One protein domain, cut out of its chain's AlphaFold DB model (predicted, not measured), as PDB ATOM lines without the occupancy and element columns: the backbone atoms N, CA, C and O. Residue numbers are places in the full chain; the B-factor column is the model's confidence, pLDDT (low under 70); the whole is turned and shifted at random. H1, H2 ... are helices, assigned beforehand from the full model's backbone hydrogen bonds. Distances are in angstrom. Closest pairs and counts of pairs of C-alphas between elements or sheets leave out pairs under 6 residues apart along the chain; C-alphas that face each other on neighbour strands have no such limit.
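AT A GLANCE: This is residues 27 to 139 of the 149 residues of an uncharacterized protein of Corynebacterium sp. HMSC034A01 (UniProt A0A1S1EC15). A body of four helices crossed at wide angles, H1 to H4, with loops between and round them, sends out one long helical arm. The arm is H5, whose first residues, 115 to 117, pack on H4, while residues 122 to 139 stick out free; H1 is on the side of the body away from the arm. The printed part has 113 residues with five named helices, H1 to H5 in order, and no named strand, and its class is all helix. It is only just loose, close to compact, with a radius of gyration of the C-alphas of 16.0 A and spans of 52 by 36 by 28 A.

IN THESE COORDINATES: Residues 27 to 44 hold no named element. H1 is residues 45 to 61, 24.1 A long, from C-alpha 45 at (158.322, 82.730, 138.920). H2 is residues 74 to 86, 17.7 A, H3 residues 90 to 96, 10.0 A, and H4 residues 100 to 109, 14.2 A. H5 is residues 115 to 138, 34.0 A, ending at C-alpha 138 at (136.310, 123.654, 138.554).

HOW THE PARTS SIT: H1 touches H4 with residues 48 to 51 alone, about perpendicular at 77 degrees; the closest C-alphas, of Leu 48 and Ala 107, are 6.2 A apart. H1 and H2 are apart. H2 touches H3 at a steep tilt of 53 degrees, opposite ways, with C-alphas 83 and 91 closest at 6.0 A. H4 touches H5 at a steep tilt of 66 degrees, opposite ways, with C-alphas 102 and 116 closest at 5.2 A. In H1, H2, H3, H4 and H5 every O i to N i+4 pair is within hydrogen-bond range.

THE WHOLE: The C-alphas farthest apart, of Leu 61 and Ala 139, are 53.1 A apart. The printed part has no cut. The link from H1 to H2 is long, 12 residues. Mean pLDDT of the printed part is 81.5; residues 27, 37 to 39, 63 to 65, 67 to 69 and 136 to 139 are under 70.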
ATOM      1  N   ASP A  27     158.002  94.086 156.628       66.94
ATOM      2  CA  ASP A  27     158.511  92.786 156.213       66.94
ATOM      3  C   ASP A  27     157.965  91.709 157.157       66.94
ATOM      4  O   ASP A  27     158.147  91.768 158.383       66.94
ATOM      5  N   VAL A  28     157.253  90.738 156.595       79.19
ATOM      6  CA  VAL A  28     156.563  89.739 157.400       79.19
ATOM      7  C   VAL A  28     157.553  88.669 157.844       79.19
ATOM      8  O   VAL A  28     158.174  87.967 157.046       79.19
ATOM      9  N   ALA A  29     157.682  88.501 159.160       80.00
ATOM     10  CA  ALA A  29     158.712  87.655 159.767       80.00
ATOM     11  C   ALA A  29     158.731  86.198 159.262       80.00
ATOM     12  O   ALA A  29     159.783  85.567 159.283       80.00
ATOM     13  N   TYR A  30     157.595  85.664 158.801       78.75
ATOM     14  CA  TYR A  30     157.481  84.294 158.286       78.75
ATOM     15  C   TYR A  30     157.813  84.153 156.790       78.75
ATOM     16  O   TYR A  30     158.002  83.033 156.324       78.75
ATOM     17  N   LEU A  31     157.883  85.259 156.036       82.31
ATOM     18  CA  LEU A  31     158.375  85.271 154.647       82.31
ATOM     19  C   LEU A  31     159.800  85.830 154.545       82.31
ATOM     20  O   LEU A  31     160.444  85.711 153.499       82.31
ATOM     21  N   ARG A  32     160.323  86.388 155.642       76.06
ATOM     22  CA  ARG A  32     161.714  86.818 155.768       76.06
ATOM     23  C   ARG A  32     162.653  85.647 155.454       76.06
ATOM     24  O   ARG A  32     162.630  84.617 156.122       76.06
ATOM     25  N   GLY A  33     163.474  85.807 154.417       75.44
ATOM     26  CA  GLY A  33     164.379  84.769 153.901       75.44
ATOM     27  C   GLY A  33     163.876  84.020 152.658       75.44
ATOM     28  O   GLY A  33     164.688  83.433 151.950       75.44
ATOM     29  N   LEU A  34     162.577  84.092 152.342       81.00
ATOM     30  CA  LEU A  34     162.042  83.757 151.008       81.00
ATOM     31  C   LEU A  34     162.080  84.967 150.067       81.00
ATOM     32  O   LEU A  34     162.000  84.832 148.848       81.00
ATOM     33  N   ASN A  35     162.196  86.151 150.658       82.44
ATOM     34  CA  ASN A  35     162.364  87.416 149.978       82.44
ATOM     35  C   ASN A  35     163.700  87.511 149.209       82.44
ATOM     36  O   ASN A  35     164.749  87.113 149.716       82.44
ATOM     37  N   LYS A  36     163.665  88.095 148.005       78.06
ATOM     38  CA  LYS A  36     164.835  88.343 147.143       78.06
ATOM     39  C   LYS A  36     165.049  89.853 146.966       78.06
ATOM     40  O   LYS A  36     164.484  90.410 146.032       78.06
ATOM     41  N   PRO A  37     165.851  90.517 147.818       66.56
ATOM     42  CA  PRO A  37     166.089  91.953 147.709       66.56
ATOM     43  C   PRO A  37     167.026  92.264 146.532       66.56
ATOM     44  O   PRO A  37     168.138  91.743 146.451       66.56
ATOM     45  N   GLY A  38     166.585  93.120 145.610       65.50
ATOM     46  CA  GLY A  38     167.398  93.570 144.468       65.50
ATOM     47  C   GLY A  38     166.597  94.138 143.291       65.50
ATOM     48  O   GLY A  38     167.149  94.856 142.463       65.50
ATOM     49  N   GLY A  39     165.293  93.859 143.239       68.06
ATOM     50  CA  GLY A  39     164.329  94.388 142.274       68.06
ATOM     51  C   GLY A  39     163.241  93.358 141.949       68.06
ATOM     52  O   GLY A  39     163.521  92.167 141.845       68.06
ATOM     53  N   SER A  40     161.999  93.798 141.723       70.06
ATOM     54  CA  SER A  40     160.878  92.896 141.388       70.06
ATOM     55  C   SER A  40     161.121  92.073 140.113       70.06
ATOM     56  O   SER A  40     160.631  90.954 139.994       70.06
ATOM     57  N   SER A  41     161.930  92.578 139.180       71.06
ATOM     58  CA  SER A  41     162.346  91.853 137.970       71.06
ATOM     59  C   SER A  41     163.351  90.726 138.232       71.06
ATOM     60  O   SER A  41     163.503  89.855 137.382       71.06
ATOM     61  N   ALA A  42     164.033  90.734 139.382       77.75
ATOM     62  CA  ALA A  42     164.966  89.682 139.784       77.75
ATOM     63  C   ALA A  42     164.265  88.491 140.461       77.75
ATOM     64  O   ALA A  42     164.891  87.449 140.649       77.75
ATOM     65  N   VAL A  43     162.978  88.633 140.805       81.50
ATOM     66  CA  VAL A  43     162.157  87.554 141.358       81.50
ATOM     67  C   VAL A  43     161.696  86.641 140.225       81.50
ATOM     68  O   VAL A  43     160.912  87.029 139.347       81.50
ATOM     69  N   THR A  44     162.191  85.408 140.246       84.69
ATOM     70  CA  THR A  44     161.766  84.358 139.317       84.69
ATOM     71  C   THR A  44     160.371  83.846 139.674       84.69
ATOM     72  O   THR A  44     159.914  83.950 140.812       84.69
ATOM     73  N   ASP A  45     159.677  83.253 138.702       83.81
ATOM     74  CA  ASP A  45     158.322  82.730 138.920       83.81
ATOM     75  C   ASP A  45     158.305  81.590 139.956       83.81
ATOM     76  O   ASP A  45     157.335  81.434 140.694       83.81
ATOM     77  N   THR A  46     159.396  80.825 140.064       83.38
ATOM     78  CA  THR A  46     159.559  79.768 141.074       83.38
ATOM     79  C   THR A  46     159.678  80.338 142.486       83.38
ATOM     80  O   THR A  46     159.074  79.807 143.416       83.38
ATOM     81  N   GLU A  47     160.419  81.432 142.656       84.06
ATOM     82  CA  GLU A  47     160.552  82.115 143.948       84.06
ATOM     83  C   GLU A  47     159.234  82.764 144.360       84.06
ATOM     84  O   GLU A  47     158.808  82.618 145.504       84.06
ATOM     85  N   LEU A  48     158.541  83.395 143.408       85.50
ATOM     86  CA  LEU A  48     157.203  83.924 143.632       85.50
ATOM     87  C   LEU A  48     156.225  82.822 144.062       85.50
ATOM     88  O   LEU A  48     155.452  83.016 144.999       85.50
ATOM     89  N   ALA A  49     156.264  81.660 143.406       85.62
ATOM     90  CA  ALA A  49     155.423  80.526 143.768       85.62
ATOM     91  C   ALA A  49     155.729  80.022 145.188       85.62
ATOM     92  O   ALA A  49     154.802  79.796 145.963       85.62
ATOM     93  N   GLY A  50     157.008  79.903 145.562       85.00
ATOM     94  CA  GLY A  50     157.408  79.534 146.924       85.00
ATOM     95  C   GLY A  50     156.921  80.541 147.971       85.00
ATOM     96  O   GLY A  50     156.376  80.155 149.005       85.00
ATOM     97  N   TYR A  51     157.034  81.830 147.658       85.81
ATOM     98  CA  TYR A  51     156.528  82.923 148.484       85.81
ATOM     99  C   TYR A  51     154.999  82.854 148.662       85.81
ATOM    100  O   TYR A  51     154.485  82.987 149.775       85.81
ATOM    101  N   ALA A  52     154.267  82.566 147.581       86.12
ATOM    102  CA  ALA A  52     152.814  82.399 147.591       86.12
ATOM    103  C   ALA A  52     152.337  81.184 148.379       86.12
ATOM    104  O   ALA A  52     151.378  81.292 149.145       86.12
ATOM    105  N   VAL A  53     153.034  80.055 148.261       86.69
ATOM    106  CA  VAL A  53     152.739  78.856 149.053       86.69
ATOM    107  C   VAL A  53     152.946  79.131 150.541       86.69
ATOM    108  O   VAL A  53     152.075  78.796 151.340       86.69
ATOM    109  N   ALA A  54     154.044  79.785 150.931       85.31
ATOM    110  CA  ALA A  54     154.302  80.112 152.332       85.31
ATOM    111  C   ALA A  54     153.220  81.032 152.928       85.31
ATOM    112  O   ALA A  54     152.735  80.784 154.034       85.31
ATOM    113  N   ALA A  55     152.778  82.048 152.180       85.38
ATOM    114  CA  ALA A  55     151.683  82.916 152.611       85.38
ATOM    115  C   ALA A  55     150.344  82.172 152.722       85.38
ATOM    116  O   ALA A  55     149.635  82.339 153.715       85.38
ATOM    117  N   GLY A  56     150.020  81.319 151.744       84.00
ATOM    118  CA  GLY A  56     148.810  80.495 151.754       84.00
ATOM    119  C   GLY A  56     148.791  79.455 152.879       84.00
ATOM    120  O   GLY A  56     147.739  79.195 153.458       84.00
ATOM    121  N   LEU A  57     149.948  78.897 153.248       85.31
ATOM    122  CA  LEU A  57     150.071  77.986 154.389       85.31
ATOM    123  C   LEU A  57     149.791  78.697 155.714       85.31
ATOM    124  O   LEU A  57     149.032  78.180 156.528       85.31
ATOM    125  N   VAL A  58     150.359  79.887 155.933       84.81
ATOM    126  CA  VAL A  58     150.092  80.671 157.152       84.81
ATOM    127  C   VAL A  58     148.625  81.081 157.238       84.81
ATOM    128  O   VAL A  58     148.038  80.988 158.315       84.81
ATOM    129  N   GLU A  59     148.031  81.471 156.110       83.56
ATOM    130  CA  GLU A  59     146.601  81.754 155.977       83.56
ATOM    131  C   GLU A  59     145.741  80.534 156.351       83.56
ATOM    132  O   GLU A  59     144.825  80.648 157.161       83.56
ATOM    133  N   GLY A  60     146.060  79.350 155.818       81.88
ATOM    134  CA  GLY A  60     145.317  78.114 156.074       81.88
ATOM    135  C   GLY A  60     145.467  77.572 157.499       81.88
ATOM    136  O   GLY A  60     144.490  77.088 158.069       81.88
ATOM    137  N   LEU A  61     146.662  77.673 158.085       83.31
ATOM    138  CA  LEU A  61     146.943  77.200 159.444       83.31
ATOM    139  C   LEU A  61     146.365  78.120 160.524       83.31
ATOM    140  O   LEU A  61     145.990  77.637 161.588       83.31
ATOM    141  N   ASN A  62     146.273  79.425 160.255       80.25
ATOM    142  CA  ASN A  62     145.891  80.428 161.251       80.25
ATOM    143  C   ASN A  62     144.579  81.147 160.911       80.25
ATOM    144  O   ASN A  62     144.381  82.266 161.372       80.25
ATOM    145  N   LYS A  63     143.659  80.534 160.143       69.81
ATOM    146  CA  LYS A  63     142.399  81.176 159.695       69.81
ATOM    147  C   LYS A  63     141.622  81.929 160.791       69.81
ATOM    148  O   LYS A  63     140.932  82.890 160.475       69.81
ATOM    149  N   ALA A  64     141.723  81.505 162.054       61.91
ATOM    150  CA  ALA A  64     141.045  82.128 163.193       61.91
ATOM    151  C   ALA A  64     141.883  83.170 163.970       61.91
ATOM    152  O   ALA A  64     141.304  83.913 164.755       61.91
ATOM    153  N   ASP A  65     143.203  83.234 163.763       68.31
ATOM    154  CA  ASP A  65     144.150  84.008 164.593       68.31
ATOM    155  C   ASP A  65     145.172  84.800 163.747       68.31
ATOM    156  O   ASP A  65     146.277  85.135 164.176       68.31
ATOM    157  N   LEU A  66     144.818  85.083 162.488       70.69
ATOM    158  CA  LEU A  66     145.624  85.905 161.589       70.69
ATOM    159  C   LEU A  66     145.718  87.331 162.133       70.69
ATOM    160  O   LEU A  66     144.737  88.075 162.154       70.69
ATOM    161  N   THR A  67     146.928  87.750 162.499       67.19
ATOM    162  CA  THR A  67     147.198  89.172 162.720       67.19
ATOM    163  C   THR A  67     147.115  89.937 161.393       67.19
ATOM    164  O   THR A  67     147.252  89.363 160.307       67.19
ATOM    165  N   ASN A  68     146.933  91.262 161.453       66.12
ATOM    166  CA  ASN A  68     146.842  92.106 160.251       66.12
ATOM    167  C   ASN A  68     148.035  91.917 159.291       66.12
ATOM    168  O   ASN A  68     147.863  92.030 158.075       66.12
ATOM    169  N   ASN A  69     149.206  91.534 159.813       69.38
ATOM    170  CA  ASN A  69     150.431  91.339 159.040       69.38
ATOM    171  C   ASN A  69     150.732  89.869 158.682       69.38
ATOM    172  O   ASN A  69     151.867  89.529 158.364       69.38
ATOM    173  N   GLN A  70     149.745  88.971 158.749       76.12
ATOM    174  CA  GLN A  70     149.905  87.557 158.397       76.12
ATOM    175  C   GLN A  70     148.929  87.116 157.302       76.12
ATOM    176  O   GLN A  70     147.837  87.670 157.157       76.12
ATOM    177  N   GLY A  71     149.351  86.117 156.524       81.62
ATOM    178  CA  GLY A  71     148.581  85.513 155.437       81.62
ATOM    179  C   GLY A  71     148.542  86.354 154.158       81.62
ATOM    180  O   GLY A  71     149.545  86.942 153.753       81.62
ATOM    181  N   LEU A  72     147.382  86.394 153.509       86.06
ATOM    182  CA  LEU A  72     147.089  87.162 152.296       86.06
ATOM    183  C   LEU A  72     146.363  88.461 152.649       86.06
ATOM    184  O   LEU A  72     145.664  88.535 153.665       86.06
ATOM    185  N   THR A  73     146.541  89.523 151.859       85.44
ATOM    186  CA  THR A  73     145.724  90.730 152.051       85.44
ATOM    187  C   THR A  73     144.256  90.446 151.751       85.44
ATOM    188  O   THR A  73     143.942  89.509 151.015       85.44
ATOM    189  N   SER A  74     143.347  91.254 152.305       84.88
ATOM    190  CA  SER A  74     141.896  91.109 152.115       84.88
ATOM    191  C   SER A  74     141.511  90.983 150.645       84.88
ATOM    192  O   SER A  74     140.772  90.081 150.265       84.88
ATOM    193  N   SER A  75     142.079  91.835 149.793       84.44
ATOM    194  CA  SER A  75     141.747  91.858 148.371       84.44
ATOM    195  C   SER A  75     142.173  90.576 147.656       84.44
ATOM    196  O   SER A  75     141.406  90.022 146.869       84.44
ATOM    197  N   VAL A  76     143.385  90.081 147.936       86.38
ATOM    198  CA  VAL A  76     143.901  88.839 147.340       86.38
ATOM    199  C   VAL A  76     143.172  87.622 147.902       86.38
ATOM    200  O   VAL A  76     142.778  86.755 147.128       86.38
ATOM    201  N   ARG A  77     142.921  87.583 149.213       88.19
ATOM    202  CA  ARG A  77     142.139  86.532 149.877       88.19
ATOM    203  C   ARG A  77     140.746  86.414 149.274       88.19
ATOM    204  O   ARG A  77     140.380  85.339 148.820       88.19
ATOM    205  N   ASP A  78     140.022  87.523 149.159       88.12
ATOM    206  CA  ASP A  78     138.695  87.545 148.549       88.12
ATOM    207  C   ASP A  78     138.730  87.097 147.083       88.12
ATOM    208  O   ASP A  78     137.790  86.473 146.593       88.12
ATOM    209  N   MET A  79     139.784  87.444 146.333       86.88
ATOM    210  CA  MET A  79     139.948  86.969 144.957       86.88
ATOM    211  C   MET A  79     140.147  85.456 144.908       86.88
ATOM    212  O   MET A  79     139.494  84.818 144.088       86.88
ATOM    213  N   VAL A  80     140.982  84.898 145.786       87.19
ATOM    214  CA  VAL A  80     141.218  83.452 145.901       87.19
ATOM    215  C   VAL A  80     139.940  82.725 146.324       87.19
ATOM    216  O   VAL A  80     139.521  81.796 145.642       87.19
ATOM    217  N   GLU A  81     139.266  83.184 147.380       87.69
ATOM    218  CA  GLU A  81     138.020  82.581 147.868       87.69
ATOM    219  C   GLU A  81     136.902  82.646 146.823       87.69
ATOM    220  O   GLU A  81     136.137  81.695 146.658       87.69
ATOM    221  N   ARG A  82     136.799  83.751 146.071       87.94
ATOM    222  CA  ARG A  82     135.858  83.849 144.947       87.94
ATOM    223  C   ARG A  82     136.226  82.909 143.807       87.94
ATOM    224  O   ARG A  82     135.309  82.383 143.182       87.94
ATOM    225  N   ASP A  83     137.508  82.737 143.505       88.62
ATOM    226  CA  ASP A  83     137.965  81.828 142.450       88.62
ATOM    227  C   ASP A  83     137.622  80.379 142.809       88.62
ATOM    228  O   ASP A  83     136.999  79.681 142.012       88.62
ATOM    229  N   GLU A  84     137.907  79.980 144.052       86.12
ATOM    230  CA  GLU A  84     137.586  78.662 144.602       86.12
ATOM    231  C   GLU A  84     136.070  78.420 144.642       86.12
ATOM    232  O   GLU A  84     135.577  77.422 144.116       86.12
ATOM    233  N   LYS A  85     135.295  79.369 145.185       89.19
ATOM    234  CA  LYS A  85     133.833  79.252 145.297       89.19
ATOM    235  C   LYS A  85     133.136  79.154 143.942       89.19
ATOM    236  O   LYS A  85     132.132  78.456 143.820       89.19
ATOM    237  N   ASN A  86     133.622  79.887 142.942       88.12
ATOM    238  CA  ASN A  86     133.029  79.899 141.605       88.12
ATOM    239  C   ASN A  86     133.687  78.891 140.652       88.12
ATOM    240  O   ASN A  86     133.284  78.827 139.491       88.12
ATOM    241  N   ASN A  87     134.675  78.123 141.127       85.50
ATOM    242  CA  ASN A  87     135.498  77.217 140.327       85.50
ATOM    243  C   ASN A  87     136.009  77.881 139.033       85.50
ATOM    244  O   ASN A  87     135.864  77.350 137.928       85.50
ATOM    245  N   THR A  88     136.531  79.103 139.164       85.38
ATOM    246  CA  THR A  88     137.141  79.845 138.057       85.38
ATOM    247  C   THR A  88     138.665  79.746 138.116       85.38
ATOM    248  O   THR A  88     139.217  79.277 139.098       85.38
ATOM    249  N   ASN A  89     139.350  80.169 137.047       86.62
ATOM    250  CA  ASN A  89     140.814  80.321 137.020       86.62
ATOM    251  C   ASN A  89     141.229  81.803 136.989       86.62
ATOM    252  O   ASN A  89     142.337  82.149 136.584       86.62
ATOM    253  N   LYS A  90     140.323  82.706 137.377       86.19
ATOM    254  CA  LYS A  90     140.502  84.154 137.237       86.19
ATOM    255  C   LYS A  90     141.621  84.671 138.122       86.19
ATOM    256  O   LYS A  90     142.325  85.592 137.713       86.19
ATOM    257  N   PHE A  91     141.785  84.109 139.320       86.00
ATOM    258  CA  PHE A  91     142.895  84.498 140.182       86.00
ATOM    259  C   PHE A  91     144.227  84.029 139.593       86.00
ATOM    260  O   PHE A  91     145.160  84.821 139.509       86.00
ATOM    261  N   ASN A  92     144.297  82.789 139.104       85.88
ATOM    262  CA  ASN A  92     145.490  82.257 138.443       85.88
ATOM    263  C   ASN A  92     145.880  83.104 137.215       85.88
ATOM    264  O   ASN A  92     147.026  83.540 137.094       85.88
ATOM    265  N   ASP A  93     144.916  83.439 136.361       88.06
ATOM    266  CA  ASP A  93     145.149  84.276 135.182       88.06
ATOM    267  C   ASP A  93     145.589  85.697 135.570       88.06
ATOM    268  O   ASP A  93     146.554  86.232 135.016       88.06
ATOM    269  N   ALA A  94     144.945  86.301 136.575       85.62
ATOM    270  CA  ALA A  94     145.326  87.614 137.088       85.62
ATOM    271  C   ALA A  94     146.724  87.600 137.727       85.62
ATOM    272  O   ALA A  94     147.489  88.542 137.519       85.62
ATOM    273  N   SER A  95     147.076  86.529 138.446       84.94
ATOM    274  CA  SER A  95     148.382  86.339 139.091       84.94
ATOM    275  C   SER A  95     149.531  86.245 138.086       84.94
ATOM    276  O   SER A  95     150.615  86.752 138.353       84.94
ATOM    277  N   LYS A  96     149.280  85.675 136.899       86.19
ATOM    278  CA  LYS A  96     150.251  85.606 135.793       86.19
ATOM    279  C   LYS A  96     150.273  86.869 134.935       86.19
ATOM    280  O   LYS A  96     151.299  87.176 134.331       86.19
ATOM    281  N   GLY A  97     149.156  87.591 134.888       88.00
ATOM    282  CA  GLY A  97     148.996  88.838 134.153       88.00
ATOM    283  C   GLY A  97     149.165  90.073 135.036       88.00
ATOM    284  O   GLY A  97     150.264  90.413 135.471       88.00
ATOM    285  N   VAL A  98     148.053  90.775 135.265       84.69
ATOM    286  CA  VAL A  98     148.024  92.132 135.842       84.69
ATOM    287  C   VAL A  98     148.547  92.230 137.278       84.69
ATOM    288  O   VAL A  98     149.049  93.283 137.660       84.69
ATOM    289  N   LEU A  99     148.466  91.155 138.065       88.62
ATOM    290  CA  LEU A  99     148.966  91.119 139.443       88.62
ATOM    291  C   LEU A  99     150.421  90.653 139.526       88.62
ATOM    292  O   LEU A  99     151.045  90.805 140.568       88.62
ATOM    293  N   ASN A 100     150.995  90.099 138.457       89.50
ATOM    294  CA  ASN A 100     152.321  89.482 138.519       89.50
ATOM    295  C   ASN A 100     153.385  90.472 139.025       89.50
ATOM    296  O   ASN A 100     154.146  90.183 139.943       89.50
ATOM    297  N   SER A 101     153.370  91.695 138.490       86.75
ATOM    298  CA  SER A 101     154.304  92.751 138.893       86.75
ATOM    299  C   SER A 101     154.162  93.140 140.370       86.75
ATOM    300  O   SER A 101     155.166  93.284 141.069       86.75
ATOM    301  N   SER A 102     152.929  93.268 140.876       87.88
ATOM    302  CA  SER A 102     152.695  93.626 142.278       87.88
ATOM    303  C   SER A 102     153.063  92.486 143.225       87.88
ATOM    304  O   SER A 102     153.708  92.740 144.237       87.88
ATOM    305  N   LEU A 103     152.749  91.237 142.875       89.06
ATOM    306  CA  LEU A 103     153.109  90.069 143.683       89.06
ATOM    307  C   LEU A 103     154.631  89.840 143.698       89.06
ATOM    308  O   LEU A 103     155.191  89.535 144.748       89.06
ATOM    309  N   LYS A 104     155.330  90.060 142.574       89.06
ATOM    310  CA  LYS A 104     156.803  90.065 142.534       89.06
ATOM    311  C   LYS A 104     157.399  91.187 143.368       89.06
ATOM    312  O   LYS A 104     158.426  90.988 144.005       89.06
ATOM    313  N   ASN A 105     156.774  92.363 143.386       88.00
ATOM    314  CA  ASN A 105     157.213  93.455 144.247       88.00
ATOM    315  C   ASN A 105     157.014  93.128 145.734       88.00
ATOM    316  O   ASN A 105     157.903  93.411 146.532       88.00
ATOM    317  N   ASP A 106     155.902  92.487 146.097       87.44
ATOM    318  CA  ASP A 106     155.676  92.005 147.463       87.44
ATOM    319  C   ASP A 106     156.744  90.975 147.856       87.44
ATOM    320  O   ASP A 106     157.405  91.127 148.882       87.44
ATOM    321  N   ALA A 107     157.007  89.997 146.983       87.19
ATOM    322  CA  ALA A 107     158.047  88.991 147.181       87.19
ATOM    323  C   ALA A 107     159.473  89.568 147.183       87.19
ATOM    324  O   ALA A 107     160.342  88.993 147.828       87.19
ATOM    325  N   ASN A 108     159.731  90.693 146.506       87.56
ATOM    326  CA  ASN A 108     161.021  91.403 146.508       87.56
ATOM    327  C   ASN A 108     161.226  92.301 147.731       87.56
ATOM    328  O   ASN A 108     162.370  92.517 148.123       87.56
ATOM    329  N   ASN A 109     160.165  92.771 148.384       84.38
ATOM    330  CA  ASN A 109     160.290  93.609 149.583       84.38
ATOM    331  C   ASN A 109     159.918  92.902 150.897       84.38
ATOM    332  O   ASN A 109     160.054  93.495 151.962       84.38
ATOM    333  N   GLY A 110     159.465  91.648 150.836       83.81
ATOM    334  CA  GLY A 110     159.102  90.870 152.020       83.81
ATOM    335  C   GLY A 110     157.714  91.237 152.536       83.81
ATOM    336  O   GLY A 110     157.359  90.953 153.674       83.81
ATOM    337  N   TYR A 111     156.900  91.877 151.701       87.25
ATOM    338  CA  TYR A 111     155.569  92.311 152.089       87.25
ATOM    339  C   TYR A 111     154.585  91.153 152.075       87.25
ATOM    340  O   TYR A 111     154.700  90.193 151.305       87.25
ATOM    341  N   LYS A 112     153.541  91.289 152.885       87.25
ATOM    342  CA  LYS A 112     152.356  90.445 152.799       87.25
ATOM    343  C   LYS A 112     151.831  90.412 151.354       87.25
ATOM    344  O   LYS A 112     151.735  91.457 150.706       87.25
ATOM    345  N   LEU A 113     151.488  89.231 150.834       87.50
ATOM    346  CA  LEU A 113     151.054  89.113 149.438       87.50
ATOM    347  C   LEU A 113     149.760  89.875 149.174       87.50
ATOM    348  O   LEU A 113     148.746  89.636 149.832       87.50
ATOM    349  N   GLY A 114     149.811  90.745 148.168       86.06
ATOM    350  CA  GLY A 114     148.735  91.646 147.784       86.06
ATOM    351  C   GLY A 114     148.866  93.056 148.351       86.06
ATOM    352  O   GLY A 114     148.006  93.884 148.060       86.06
ATOM    353  N   THR A 115     149.919  93.361 149.115       87.50
ATOM    354  CA  THR A 115     150.117  94.697 149.702       87.50
ATOM    355  C   THR A 115     150.356  95.743 148.625       87.50
ATOM    356  O   THR A 115     149.674  96.765 148.586       87.50
ATOM    357  N   THR A 116     151.262  95.471 147.684       87.38
ATOM    358  CA  THR A 116     151.528  96.380 146.561       87.38
ATOM    359  C   THR A 116     150.268  96.597 145.726       87.38
ATOM    360  O   THR A 116     150.009  97.707 145.267       87.38
ATOM    361  N   PHE A 117     149.458  95.551 145.548       87.75
ATOM    362  CA  PHE A 117     148.191  95.661 144.834       87.75
ATOM    363  C   PHE A 117     147.177  96.542 145.579       87.75
ATOM    364  O   PHE A 117     146.577  97.413 144.956       87.75
ATOM    365  N   GLU A 118     147.012  96.373 146.893       86.31
ATOM    366  CA  GLU A 118     146.102  97.203 147.693       86.31
ATOM    367  C   GLU A 118     146.532  98.670 147.725       86.31
ATOM    368  O   GLU A 118     145.688  99.558 147.604       86.31
ATOM    369  N   ILE A 119     147.839  98.940 147.784       84.62
ATOM    370  CA  ILE A 119     148.375 100.300 147.655       84.62
ATOM    371  C   ILE A 119     148.009 100.882 146.286       84.62
ATOM    372  O   ILE A 119     147.529 102.014 146.197       84.62
ATOM    373  N   LEU A 120     148.193 100.119 145.206       85.44
ATOM    374  CA  LEU A 120     147.898 100.590 143.852       85.44
ATOM    375  C   LEU A 120     146.395 100.829 143.640       85.44
ATOM    376  O   LEU A 120     145.994 101.814 143.020       85.44
ATOM    377  N   LEU A 121     145.554  99.966 144.207       83.56
ATOM    378  CA  LEU A 121     144.104 100.110 144.170       83.56
ATOM    379  C   LEU A 121     143.644 101.329 144.983       83.56
ATOM    380  O   LEU A 121     142.874 102.149 144.483       83.56
ATOM    381  N   GLY A 122     144.146 101.481 146.212       80.94
ATOM    382  CA  GLY A 122     143.800 102.587 147.104       80.94
ATOM    383  C   GLY A 122     144.238 103.943 146.553       80.94
ATOM    384  O   GLY A 122     143.459 104.897 146.555       80.94
ATOM    385  N   THR A 123     145.451 104.017 146.000       82.94
ATOM    386  CA  THR A 123     145.953 105.230 145.331       82.94
ATOM    387  C   THR A 123     145.148 105.560 144.074       82.94
ATOM    388  O   THR A 123     144.813 106.725 143.862       82.94
ATOM    389  N   GLY A 124     144.753 104.555 143.285       78.19
ATOM    390  CA  GLY A 124     143.861 104.733 142.139       78.19
ATOM    391  C   GLY A 124     142.499 105.316 142.527       78.19
ATOM    392  O   GLY A 124     142.050 106.292 141.923       78.19
ATOM    393  N   ILE A 125     141.863 104.780 143.574       78.81
ATOM    394  CA  ILE A 125     140.580 105.290 144.089       78.81
ATOM    395  C   ILE A 125     140.731 106.733 144.586       78.81
ATOM    396  O   ILE A 125     139.922 107.594 144.234       78.81
ATOM    397  N   ALA A 126     141.781 107.022 145.357       77.25
ATOM    398  CA  ALA A 126     142.049 108.368 145.853       77.25
ATOM    399  C   ALA A 126     142.245 109.374 144.708       77.25
ATOM    400  O   ALA A 126     141.690 110.471 144.752       77.25
ATOM    401  N   ALA A 127     142.970 108.993 143.652       78.12
ATOM    402  CA  ALA A 127     143.169 109.833 142.476       78.12
ATOM    403  C   ALA A 127     141.853 110.125 141.738       78.12
ATOM    404  O   ALA A 127     141.614 111.267 141.346       78.12
ATOM    405  N   VAL A 128     140.972 109.128 141.592       83.69
ATOM    406  CA  VAL A 128     139.644 109.312 140.979       83.69
ATOM    407  C   VAL A 128     138.779 110.256 141.811       83.69
ATOM    408  O   VAL A 128     138.177 111.175 141.258       83.69
ATOM    409  N   LEU A 129     138.745 110.080 143.135       79.69
ATOM    410  CA  LEU A 129     138.012 110.977 144.032       79.69
ATOM    411  C   LEU A 129     138.556 112.406 143.956       79.69
ATOM    412  O   LEU A 129     137.781 113.357 143.866       79.69
ATOM    413  N   LEU A 130     139.879 112.565 143.924       78.88
ATOM    414  CA  LEU A 130     140.513 113.874 143.819       78.88
ATOM    415  C   LEU A 130     140.224 114.542 142.468       78.88
ATOM    416  O   LEU A 130     139.940 115.736 142.426       78.88
ATOM    417  N   ALA A 131     140.228 113.778 141.373       76.25
ATOM    418  CA  ALA A 131     139.851 114.270 140.051       76.25
ATOM    419  C   ALA A 131     138.369 114.672 139.989       76.25
ATOM    420  O   ALA A 131     138.042 115.712 139.419       76.25
ATOM    421  N   ALA A 132     137.478 113.897 140.615       78.81
ATOM    422  CA  ALA A 132     136.055 114.214 140.694       78.81
ATOM    423  C   ALA A 132     135.803 115.494 141.506       78.81
ATOM    424  O   ALA A 132     135.080 116.378 141.050       78.81
ATOM    425  N   LEU A 133     136.444 115.636 142.671       74.75
ATOM    426  CA  LEU A 133     136.349 116.838 143.504       74.75
ATOM    427  C   LEU A 133     136.974 118.057 142.819       74.75
ATOM    428  O   LEU A 133     136.378 119.131 142.823       74.75
ATOM    429  N   GLY A 134     138.133 117.894 142.176       72.81
ATOM    430  CA  GLY A 134     138.775 118.945 141.387       72.81
ATOM    431  C   GLY A 134     137.925 119.380 140.191       72.81
ATOM    432  O   GLY A 134     137.782 120.574 139.941       72.81
ATOM    433  N   GLY A 135     137.296 118.429 139.496       71.00
ATOM    434  CA  GLY A 135     136.358 118.687 138.404       71.00
ATOM    435  C   GLY A 135     135.081 119.390 138.872       71.00
ATOM    436  O   GLY A 135     134.654 120.354 138.242       71.00
ATOM    437  N   ALA A 136     134.506 118.973 140.003       67.44
ATOM    438  CA  ALA A 136     133.328 119.607 140.596       67.44
ATOM    439  C   ALA A 136     133.626 121.020 141.133       67.44
ATOM    440  O   ALA A 136     132.810 121.928 140.965       67.44
ATOM    441  N   ALA A 137     134.810 121.234 141.716       65.06
ATOM    442  CA  ALA A 137     135.284 122.559 142.111       65.06
ATOM    443  C   ALA A 137     135.516 123.461 140.886       65.06
ATOM    444  O   ALA A 137     135.108 124.620 140.884       65.06
ATOM    445  N   TYR A 138     136.111 122.928 139.812       61.47
ATOM    446  CA  TYR A 138     136.310 123.654 138.554       61.47
ATOM    447  C   TYR A 138     134.987 124.021 137.866       61.47
ATOM    448  O   TYR A 138     134.845 125.124 137.344       61.47
ATOM    449  N   ALA A 139     134.004 123.121 137.895       65.12
ATOM    450  CA  ALA A 139     132.670 123.351 137.346       65.12
ATOM    451  C   ALA A 139     131.780 124.236 138.246       65.12
ATOM    452  O   ALA A 139     130.637 124.507 137.884       65.12
TER     453      ALA A 139